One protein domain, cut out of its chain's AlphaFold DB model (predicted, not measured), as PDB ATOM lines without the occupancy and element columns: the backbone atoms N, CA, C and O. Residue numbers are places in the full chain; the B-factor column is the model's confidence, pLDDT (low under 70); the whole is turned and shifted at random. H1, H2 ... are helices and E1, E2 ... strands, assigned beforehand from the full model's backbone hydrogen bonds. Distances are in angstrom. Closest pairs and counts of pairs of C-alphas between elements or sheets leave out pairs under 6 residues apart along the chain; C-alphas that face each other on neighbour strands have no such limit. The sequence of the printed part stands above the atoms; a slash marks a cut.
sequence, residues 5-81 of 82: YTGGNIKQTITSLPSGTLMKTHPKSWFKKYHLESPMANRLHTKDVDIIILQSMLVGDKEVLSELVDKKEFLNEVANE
ATOM      1  N   TYR A   5     -20.510  17.263  41.837       40.59
ATOM      2  CA  TYR A   5     -20.416  18.392  40.914       40.59
ATOM      3  C   TYR A   5     -19.324  18.101  39.886       40.59
ATOM      4  O   TYR A   5     -18.143  18.104  40.217       40.59
ATOM      5  N   THR A   6     -19.704  17.826  38.640       40.44
ATOM      6  CA  THR A   6     -18.749  17.616  37.543       40.44
ATOM      7  C   THR A   6     -18.516  18.941  36.818       40.44
ATOM      8  O   THR A   6     -19.233  19.290  35.885       40.44
ATOM      9  N   GLY A   7     -17.529  19.717  37.263       31.64
ATOM     10  CA  GLY A   7     -17.078  20.914  36.552       31.64
ATOM     11  C   GLY A   7     -15.981  20.579  35.539       31.64
ATOM     12  O   GLY A   7     -14.842  20.424  35.945       31.64
ATOM     13  N   GLY A   8     -16.333  20.468  34.249       35.84
ATOM     14  CA  GLY A   8     -15.462  20.564  33.056       35.84
ATOM     15  C   GLY A   8     -14.104  19.831  33.038       35.84
ATOM     16  O   GLY A   8     -13.167  20.253  33.699       35.84
ATOM     17  N   ASN A   9     -13.960  18.817  32.167       43.94
ATOM     18  CA  ASN A   9     -12.731  18.098  31.736       43.94
ATOM     19  C   ASN A   9     -11.729  17.590  32.799       43.94
ATOM     20  O   ASN A   9     -10.791  16.874  32.462       43.94
ATOM     21  N   ILE A  10     -11.943  17.868  34.080       46.12
ATOM     22  CA  ILE A  10     -11.272  17.237  35.210       46.12
ATOM     23  C   ILE A  10     -12.409  16.851  36.152       46.12
ATOM     24  O   ILE A  10     -13.108  17.719  36.667       46.12
ATOM     25  N   LYS A  11     -12.650  15.548  36.344       43.19
ATOM     26  CA  LYS A  11     -13.628  15.035  37.317       43.19
ATOM     27  C   LYS A  11     -13.138  15.374  38.743       43.19
ATOM     28  O   LYS A  11     -12.625  14.515  39.449       43.19
ATOM     29  N   GLN A  12     -13.246  16.635  39.162       43.88
ATOM     30  CA  GLN A  12     -13.081  17.056  40.552       43.88
ATOM     31  C   GLN A  12     -14.375  16.725  41.294       43.88
ATOM     32  O   GLN A  12     -15.318  17.514  41.301       43.88
ATOM     33  N   THR A  13     -14.457  15.542  41.894       43.75
ATOM     34  CA  THR A  13     -15.606  15.177  42.729       43.75
ATOM     35  C   THR A  13     -15.484  15.881  44.078       43.75
ATOM     36  O   THR A  13     -15.062  15.279  45.059       43.75
ATOM     37  N   ILE A  14     -15.881  17.155  44.168       45.22
ATOM     38  CA  ILE A  14     -16.045  17.818  45.470       45.22
ATOM     39  C   ILE A  14     -17.191  17.115  46.202       45.22
ATOM     40  O   ILE A  14     -18.361  17.472  46.066       45.22
ATOM     41  N   THR A  15     -16.855  16.070  46.953       44.75
ATOM     42  CA  THR A  15     -17.822  15.331  47.752       44.75
ATOM     43  C   THR A  15     -18.042  16.133  49.025       44.75
ATOM     44  O   THR A  15     -17.245  16.072  49.958       44.75
ATOM     45  N   SER A  16     -19.119  16.917  49.080       42.72
ATOM     46  CA  SER A  16     -19.586  17.494  50.340       42.72
ATOM     47  C   SER A  16     -20.238  16.375  51.155       42.72
ATOM     48  O   SER A  16     -21.461  16.229  51.142       42.72
ATOM     49  N   LEU A  17     -19.433  15.517  51.787       47.81
ATOM     50  CA  LEU A  17     -19.951  14.490  52.685       47.81
ATOM     51  C   LEU A  17     -20.562  15.194  53.906       47.81
ATOM     52  O   LEU A  17     -19.825  15.819  54.670       47.81
ATOM     53  N   PRO A  18     -21.882  15.070  54.153       49.34
ATOM     54  CA  PRO A  18     -22.497  15.585  55.377       49.34
ATOM     55  C   PRO A  18     -21.996  14.857  56.637       49.34
ATOM     56  O   PRO A  18     -22.362  15.227  57.745       49.34
ATOM     57  N   SER A  19     -21.207  13.787  56.473       51.75
ATOM     58  CA  SER A  19     -20.832  12.835  57.520       51.75
ATOM     59  C   SER A  19     -19.523  13.150  58.246       51.75
ATOM     60  O   SER A  19     -19.081  12.332  59.050       51.75
ATOM     61  N   GLY A  20     -18.859  14.280  57.965       64.06
ATOM     62  CA  GLY A  20     -17.602  14.646  58.641       64.06
ATOM     63  C   GLY A  20     -16.468  13.622  58.472       64.06
ATOM     64  O   GLY A  20     -15.488  13.664  59.204       64.06
ATOM     65  N   THR A  21     -16.594  12.693  57.519       72.19
ATOM     66  CA  THR A  21     -15.627  11.619  57.268       72.19
ATOM     67  C   THR A  21     -15.074  11.745  55.855       72.19
ATOM     68  O   THR A  21     -15.852  11.921  54.925       72.19
ATOM     69  N   LEU A  22     -13.755  11.626  55.680       79.06
ATOM     70  CA  LEU A  22     -13.129  11.448  54.366       79.06
ATOM     71  C   LEU A  22     -12.889   9.956  54.127       79.06
ATOM     72  O   LEU A  22     -12.240   9.293  54.936       79.06
ATOM     73  N   MET A  23     -13.412   9.423  53.023       82.25
ATOM     74  CA  MET A  23     -13.239   8.015  52.645       82.25
ATOM     75  C   MET A  23     -12.345   7.916  51.421       82.25
ATOM     76  O   MET A  23     -12.468   8.732  50.523       82.25
ATOM     77  N   LYS A  24     -11.466   6.918  51.353       86.44
ATOM     78  CA  LYS A  24     -10.606   6.724  50.181       86.44
ATOM     79  C   LYS A  24     -11.467   6.363  48.965       86.44
ATOM     80  O   LYS A  24     -12.165   5.353  49.004       86.44
ATOM     81  N   THR A  25     -11.429   7.186  47.921       84.81
ATOM     82  CA  THR A  25     -12.232   7.018  46.698       84.81
ATOM     83  C   THR A  25     -11.439   6.449  45.533       84.81
ATOM     84  O   THR A  25     -12.038   5.877  44.633       84.81
ATOM     85  N   HIS A  26     -10.109   6.555  45.566       84.81
ATOM     86  CA  HIS A  26      -9.243   6.052  44.502       84.81
ATOM     87  C   HIS A  26      -8.192   5.084  45.071       84.81
ATOM     88  O   HIS A  26      -7.527   5.414  46.060       84.81
ATOM     89  N   PRO A  27      -7.954   3.899  44.478       88.06
ATOM     90  CA  PRO A  27      -6.995   2.919  44.999       88.06
ATOM     91  C   PRO A  27      -5.594   3.509  45.205       88.06
ATOM     92  O   PRO A  27      -4.955   3.291  46.236       88.06
ATOM     93  N   LYS A  28      -5.150   4.342  44.260       91.75
ATOM     94  CA  LYS A  28      -3.822   4.982  44.264       91.75
ATOM     95  C   LYS A  28      -3.730   6.330  44.986       91.75
ATOM     96  O   LYS A  28      -2.642   6.888  45.059       91.75
ATOM     97  N   SER A  29      -4.825   6.854  45.537       92.44
ATOM     98  CA  SER A  29      -4.762   8.124  46.270       92.44
ATOM     99  C   SER A  29      -4.030   8.024  47.613       92.44
ATOM    100  O   SER A  29      -3.794   6.941  48.156       92.44
ATOM    101  N   TRP A  30      -3.736   9.164  48.220       94.38
ATOM    102  CA  TRP A  30      -3.273   9.264  49.599       94.38
ATOM    103  C   TRP A  30      -3.884  10.481  50.285       94.38
ATOM    104  O   TRP A  30      -4.337  11.424  49.640       94.38
ATOM    105  N   PHE A  31      -3.870  10.476  51.615       93.94
ATOM    106  CA  PHE A  31      -4.326  11.615  52.402       93.94
ATOM    107  C   PHE A  31      -3.158  12.514  52.792       93.94
ATOM    108  O   PHE A  31      -2.094  12.039  53.199       93.94
ATOM    109  N   LYS A  32      -3.363  13.831  52.716       94.25
ATOM    110  CA  LYS A  32      -2.392  14.822  53.180       94.25
ATOM    111  C   LYS A  32      -3.080  15.936  53.955       94.25
ATOM    112  O   LYS A  32      -3.967  16.599  53.428       94.25
ATOM    113  N   LYS A  33      -2.613  16.168  55.186       94.06
ATOM    114  CA  LYS A  33      -2.945  17.363  55.968       94.06
ATOM    115  C   LYS A  33      -1.967  18.493  55.648       94.06
ATOM    116  O   LYS A  33      -0.758  18.245  55.578       94.06
ATOM    117  N   TYR A  34      -2.470  19.708  55.469       94.50
ATOM    118  CA  TYR A  34      -1.663  20.909  55.263       94.50
ATOM    119  C   TYR A  34      -2.423  22.176  55.682       94.50
ATOM    120  O   TYR A  34      -3.647  22.188  55.763       94.50
ATOM    121  N   HIS A  35      -1.684  23.251  55.949       95.25
ATOM    122  CA  HIS A  35      -2.257  24.572  56.217       95.25
ATOM    123  C   HIS A  35      -2.578  25.293  54.896       95.25
ATOM    124  O   HIS A  35      -1.797  25.187  53.945       95.25
ATOM    125  N   LEU A  36      -3.675  26.051  54.829       89.50
ATOM    126  CA  LEU A  36      -4.126  26.773  53.625       89.50
ATOM    127  C   LEU A  36      -3.091  27.763  53.080       89.50
ATOM    128  O   LEU A  36      -3.041  28.007  51.883       89.50
ATOM    129  N   GLU A  37      -2.242  28.300  53.950       92.50
ATOM    130  CA  GLU A  37      -1.178  29.245  53.576       92.50
ATOM    131  C   GLU A  37       0.189  28.554  53.402       92.50
ATOM    132  O   GLU A  37       1.217  29.206  53.240       92.50
ATOM    133  N   SER A  38       0.236  27.220  53.470       91.81
ATOM    134  CA  SER A  38       1.490  26.480  53.313       91.81
ATOM    135  C   SER A  38       1.960  26.445  51.851       91.81
ATOM    136  O   SER A  38       1.140  26.481  50.929       91.81
ATOM    137  N   PRO A  39       3.268  26.239  51.600       92.06
ATOM    138  CA  PRO A  39       3.773  25.999  50.248       92.06
ATOM    139  C   PRO A  39       3.076  24.831  49.533       92.06
ATOM    140  O   PRO A  39       2.978  24.836  48.311       92.06
ATOM    141  N   MET A  40       2.571  23.841  50.280       88.94
ATOM    142  CA  MET A  40       1.801  22.727  49.719       88.94
ATOM    143  C   MET A  40       0.482  23.203  49.105       88.94
ATOM    144  O   MET A  40       0.170  22.808  47.987       88.94
ATOM    145  N   ALA A  41      -0.261  24.069  49.802       89.62
ATOM    146  CA  ALA A  41      -1.509  24.626  49.288       89.62
ATOM    147  C   ALA A  41      -1.264  25.410  47.994       89.62
ATOM    148  O   ALA A  41      -1.920  25.161  46.986       89.62
ATOM    149  N   ASN A  42      -0.236  26.265  47.982       88.81
ATOM    150  CA  ASN A  42       0.146  27.012  46.783       88.81
ATOM    151  C   ASN A  42       0.496  26.078  45.618       88.81
ATOM    152  O   ASN A  42       0.011  26.281  44.508       88.81
ATOM    153  N   ARG A  43       1.278  25.021  45.881       87.44
ATOM    154  CA  ARG A  43       1.628  24.014  44.869       87.44
ATOM    155  C   ARG A  43       0.384  23.325  44.309       87.44
ATOM    156  O   ARG A  43       0.242  23.246  43.096       87.44
ATOM    157  N   LEU A  44      -0.535  22.877  45.158       84.88
ATOM    158  CA  LEU A  44      -1.750  22.181  44.719       84.88
ATOM    159  C   LEU A  44      -2.685  23.041  43.849       84.88
ATOM    160  O   LEU A  44      -3.479  22.485  43.096       84.88
ATOM    161  N   HIS A  45      -2.596  24.372  43.929       75.94
ATOM    162  CA  HIS A  45      -3.409  25.295  43.127       75.94
ATOM    163  C   HIS A  45      -2.694  25.852  41.883       75.94
ATOM    164  O   HIS A  45      -3.318  26.533  41.067       75.94
ATOM    165  N   THR A  46      -1.407  25.552  41.692       80.00
ATOM    166  CA  THR A  46      -0.680  25.876  40.452       80.00
ATOM    167  C   THR A  46      -0.991  24.883  39.329       80.00
ATOM    168  O   THR A  46      -1.066  23.679  39.554       80.00
ATOM    169  N   LYS A  47      -1.124  25.383  38.089       66.88
ATOM    170  CA  LYS A  47      -1.495  24.584  36.900       66.88
ATOM    171  C   LYS A  47      -0.478  23.499  36.508       66.88
ATOM    172  O   LYS A  47      -0.861  22.560  35.817       66.88
ATOM    173  N   ASP A  48       0.768  23.609  36.964       67.81
ATOM    174  CA  ASP A  48       1.880  22.725  36.575       67.81
ATOM    175  C   ASP A  48       2.111  21.550  37.537       67.81
ATOM    176  O   ASP A  48       3.164  20.914  37.513       67.81
ATOM    177  N   VAL A  49       1.157  21.258  38.425       76.31
ATOM    178  CA  VAL A  49       1.304  20.165  39.389       76.31
ATOM    179  C   VAL A  49       0.590  18.907  38.908       76.31
ATOM    180  O   VAL A  49      -0.599  18.910  38.603       76.31
ATOM    181  N   ASP A  50       1.333  17.799  38.897       88.81
ATOM    182  CA  ASP A  50       0.869  16.458  38.522       88.81
ATOM    183  C   ASP A  50      -0.006  15.788  39.604       88.81
ATOM    184  O   ASP A  50      -0.071  14.567  39.678       88.81
ATOM    185  N   ILE A  51      -0.698  16.561  40.447       90.19
ATOM    186  CA  ILE A  51      -1.529  16.058  41.552       90.19
ATOM    187  C   ILE A  51      -2.955  16.586  41.389       90.19
ATOM    188  O   ILE A  51      -3.169  17.782  41.205       90.19
ATOM    189  N   ILE A  52      -3.936  15.694  41.505       88.75
ATOM    190  CA  ILE A  52      -5.366  16.005  41.513       88.75
ATOM    191  C   ILE A  52      -5.884  15.898  42.948       88.75
ATOM    192  O   ILE A  52      -5.610  14.928  43.655       88.75
ATOM    193  N   ILE A  53      -6.664  16.894  43.369       89.88
ATOM    194  CA  ILE A  53      -7.423  16.850  44.621       89.88
ATOM    195  C   ILE A  53      -8.749  16.139  44.347       89.88
ATOM    196  O   ILE A  53      -9.545  16.620  43.540       89.88
ATOM    197  N   LEU A  54      -8.990  15.020  45.029       88.38
ATOM    198  CA  LEU A  54     -10.234  14.257  44.908       88.38
ATOM    199  C   LEU A  54     -11.293  14.770  45.878       88.38
ATOM    200  O   LEU A  54     -12.412  15.036  45.472       88.38
ATOM    201  N   GLN A  55     -10.938  14.967  47.145       86.25
ATOM    202  CA  GLN A  55     -11.826  15.518  48.172       86.25
ATOM    203  C   GLN A  55     -11.010  16.251  49.233       86.25
ATOM    204  O   GLN A  55      -9.805  16.036  49.364       86.25
ATOM    205  N   SER A  56     -11.643  17.157  49.973       88.12
ATOM    206  CA  SER A  56     -10.995  17.944  51.025       88.12
ATOM    207  C   SER A  56     -11.961  18.241  52.161       88.12
ATOM    208  O   SER A  56     -13.160  18.392  51.940       88.12
ATOM    209  N   MET A  57     -11.423  18.356  53.372       85.88
ATOM    210  CA  MET A  57     -12.160  18.702  54.582       85.88
ATOM    211  C   MET A  57     -11.342  19.655  55.444       85.88
ATOM    212  O   MET A  57     -10.136  19.471  55.599       85.88
ATOM    213  N   LEU A  58     -12.005  20.648  56.036       88.44
ATOM    214  CA  LEU A  58     -11.413  21.472  57.087       88.44
ATOM    215  C   LEU A  58     -11.321  20.655  58.379       88.44
ATOM    216  O   LEU A  58     -12.318  20.091  58.823       88.44
ATOM    217  N   VAL A  59     -10.131  20.592  58.973       87.50
ATOM    218  CA  VAL A  59      -9.853  19.791  60.186       87.50
ATOM    219  C   VAL A  59      -9.349  20.628  61.365       87.50
ATOM    220  O   VAL A  59      -9.099  20.094  62.441       87.50
ATOM    221  N   GLY A  60      -9.216  21.937  61.173       85.56
ATOM    222  CA  GLY A  60      -8.755  22.892  62.174       85.56
ATOM    223  C   GLY A  60      -8.780  24.311  61.612       85.56
ATOM    224  O   GLY A  60      -9.227  24.523  60.482       85.56
ATOM    225  N   ASP A  61      -8.283  25.279  62.381       91.38
ATOM    226  CA  ASP A  61      -8.160  26.652  61.887       91.38
ATOM    227  C   ASP A  61      -7.165  26.696  60.725       91.38
ATOM    228  O   ASP A  61      -5.988  26.371  60.882       91.38
ATOM    229  N   LYS A  62      -7.680  27.014  59.534       91.06
ATOM    230  CA  LYS A  62      -6.940  27.009  58.263       91.06
ATOM    231  C   LYS A  62      -6.188  25.704  57.951       91.06
ATOM    232  O   LYS A  62      -5.309  25.697  57.088       91.06
ATOM    233  N   GLU A  63      -6.537  24.588  58.587       90.94
ATOM    234  CA  GLU A  63      -5.993  23.265  58.269       90.94
ATOM    235  C   GLU A  63      -6.967  22.474  57.394       90.94
ATOM    236  O   GLU A  63      -8.151  22.341  57.711       90.94
ATOM    237  N   VAL A  64      -6.446  21.895  56.315       90.50
ATOM    238  CA  VAL A  64      -7.188  21.042  55.385       90.50
ATOM    239  C   VAL A  64      -6.573  19.650  55.377       90.50
ATOM    240  O   VAL A  64      -5.352  19.494  55.331       90.50
ATOM    241  N   LEU A  65      -7.424  18.630  55.393       91.56
ATOM    242  CA  LEU A  65      -7.083  17.259  55.041       91.56
ATOM    243  C   LEU A  65      -7.665  16.962  53.660       91.56
ATOM    244  O   LEU A  65      -8.873  17.083  53.466       91.56
ATOM    245  N   SER A  66      -6.819  16.567  52.714       91.00
ATOM    246  CA  SER A  66      -7.239  16.258  51.345       91.00
ATOM    247  C   SER A  66      -6.871  14.840  50.955       91.00
ATOM    248  O   SER A  66      -5.796  14.357  51.312       91.00
ATOM    249  N   GLU A  67      -7.741  14.198  50.184       91.88
ATOM    250  CA  GLU A  67      -7.378  13.037  49.379       91.88
ATOM    251  C   GLU A  67      -6.793  13.524  48.050       91.88
ATOM    252  O   GLU A  67      -7.418  14.311  47.333       91.88
ATOM    253  N   LEU A  68      -5.595  13.052  47.731       91.88
ATOM    254  CA  LEU A  68      -4.807  13.442  46.572       91.88
ATOM    255  C   LEU A  68      -4.468  12.209  45.739       91.88
ATOM    256  O   LEU A  68      -4.297  11.128  46.292       91.88
ATOM    257  N   VAL A  69      -4.327  12.368  44.429       92.62
ATOM    258  CA  VAL A  69      -3.863  11.309  43.522       92.62
ATOM    259  C   VAL A  69      -2.955  11.902  42.452       92.62
ATOM    260  O   VAL A  69      -3.159  13.041  42.028       92.62
ATOM    261  N   ASP A  70      -1.962  11.142  41.998       91.56
ATOM    262  CA  ASP A  70      -1.160  11.545  40.848       91.56
ATOM    263  C   ASP A  70      -2.032  11.590  39.589       91.56
ATOM    264  O   ASP A  70      -2.797  10.670  39.293       91.56
ATOM    265  N   LYS A  71      -1.879  12.650  38.798       88.88
ATOM    266  CA  LYS A  71      -2.634  12.874  37.561       88.88
ATOM    267  C   LYS A  71      -2.493  11.709  36.582       88.88
ATOM    268  O   LYS A  71      -3.464  11.349  35.927       88.88
ATOM    269  N   LYS A  72      -1.300  11.112  36.491       90.00
ATOM    270  CA  LYS A  72      -1.033   9.952  35.623       90.00
ATOM    271  C   LYS A  72      -1.827   8.724  36.060       90.00
ATOM    272  O   LYS A  72      -2.453   8.091  35.221       90.00
ATOM    273  N   GLU A  73      -1.840   8.430  37.358       87.75
ATOM    274  CA  GLU A  73      -2.593   7.301  37.917       87.75
ATOM    275  C   GLU A  73      -4.097   7.494  37.712       87.75
ATOM    276  O   GLU A  73      -4.776   6.577  37.261       87.75
ATOM    277  N   PHE A  74      -4.595   8.712  37.943       86.31
ATOM    278  CA  PHE A  74      -6.000   9.040  37.716       86.31
ATOM    279  C   PHE A  74      -6.414   8.869  36.248       86.31
ATOM    280  O   PHE A  74      -7.441   8.265  35.954       86.31
ATOM    281  N   LEU A  75      -5.616   9.390  35.309       85.69
ATOM    282  CA  LEU A  75      -5.903   9.266  33.879       85.69
ATOM    283  C   LEU A  75      -5.816   7.818  33.391       85.69
ATOM    284  O   LEU A  75      -6.628   7.428  32.559       85.69
ATOM    285  N   ASN A  76      -4.872   7.029  33.910       85.12
ATOM    286  CA  ASN A  76      -4.779   5.606  33.593       85.12
ATOM    287  C   ASN A  76      -6.037   4.858  34.043       85.12
ATOM    288  O   ASN A  76      -6.540   4.035  33.292       85.12
ATOM    289  N   GLU A  77      -6.554   5.128  35.242       77.56
ATOM    290  CA  GLU A  77      -7.771   4.471  35.731       77.56
ATOM    291  C   GLU A  77      -8.985   4.847  34.870       77.56
ATOM    292  O   GLU A  77      -9.661   3.959  34.364       77.56
ATOM    293  N   VAL A  78      -9.180   6.141  34.576       75.31
ATOM    294  CA  VAL A  78     -10.285   6.605  33.713       75.31
ATOM    295  C   VAL A  78     -10.180   6.071  32.280       75.31
ATOM    296  O   VAL A  78     -11.200   5.787  31.666       75.31
ATOM    297  N   ALA A  79      -8.972   5.928  31.731       72.69
ATOM    298  CA  ALA A  79      -8.767   5.381  30.387       72.69
ATOM    299  C   ALA A  79      -8.998   3.861  30.296       72.69
ATOM    300  O   ALA A  79      -9.099   3.338  29.194       72.69
ATOM    301  N   ASN A  80      -9.051   3.155  31.429       63.50
ATOM    302  CA  ASN A  80      -9.319   1.717  31.492       63.50
ATOM    303  C   ASN A  80     -10.785   1.398  31.875       63.50
ATOM    304  O   ASN A  80     -11.098   0.230  32.084       63.50
ATOM    305  N   GLU A  81     -11.666   2.402  31.995       59.62
ATOM    306  CA  GLU A  81     -13.109   2.237  32.280       59.62
ATOM    307  C   GLU A  81     -13.982   2.033  31.009       59.62
ATOM    308  O   GLU A  81     -15.203   2.193  31.086       59.62
TER     309      GLU A  81
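AT A GLANCE: This is residues 5 to 81 of the 82 residues of an uncharacterized protein of Streptococcus dysgalactiae subsp. equisimilis (strain GGS_124) (UniProt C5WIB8). A strongly twisted sheet of three strands makes the core, with the short helix H1 packed on it between the ends of E1 and E2, and H2 leading off one end of E3. A long stretch with no named element, residues 5 to 29, loops past the sheet on the side away from H1. The 77 printed residues hold E1, H1, E2, E3, H2 in that order; the sheet runs E1 - E3 - E2, all antiparallel, and the class is mixed, helices and strands. The whole is compact, with a radius of gyration of the C-alphas of 12.6 A and spans of 39 by 30 by 22 A.

HOW THE PARTS SIT: Start at Tyr 5 and pass residues 5 to 29 to reach edge strand E1, residues 30 to 35. Its antiparallel neighbour is inner strand E3, residues 63 to 70, at 142 degrees; look at N 32 and O 66, 2.9 A apart. H1, residues 39 to 45, is on the sheet; its closest C-alphas to E1 are Met 40 and Tyr 34, 6.8 A. Edge strand E2, residues 51 to 60, forms a hairpin with E3, at 163 degrees; N 54 and O 67 are 2.9 A apart. E1, H1 and E2 are a split strand-helix-strand unit, two strands running the same way with E3 between them, and its crossover is right-handed. E2 bends by 76 degrees at residue 54 and E3 by 52 degrees at residue 67. H2, residues 71 to 79, only grazes the sheet with its residues 71 to 74; its closest C-alphas to E2 are Lys 71 and Ile 51, 5.2 A. H1 and H2 are apart, and in both every O i to N i+4 pair is within hydrogen-bond range.

IN THESE COORDINATES: Find C-alpha 30 at (-3.273, 9.264, 49.599); from there E1 runs 16.7 A to C-alpha 35. H1 spans 10.1 A, E2 22.9 A and E3 21.5 A. H2 runs 12.1 A to C-alpha 79 at (-8.767, 5.381, 30.387).

THE WHOLE: The C-alphas farthest apart are those of Asp 61 and Asn 80, 39.3 A. The printed part has no cut, and the four links between elements are tight. Model confidence is under 70 at residues 5 to 20, 47 to 48 and 80 to 81; the mean pLDDT of the printed part is 77.5.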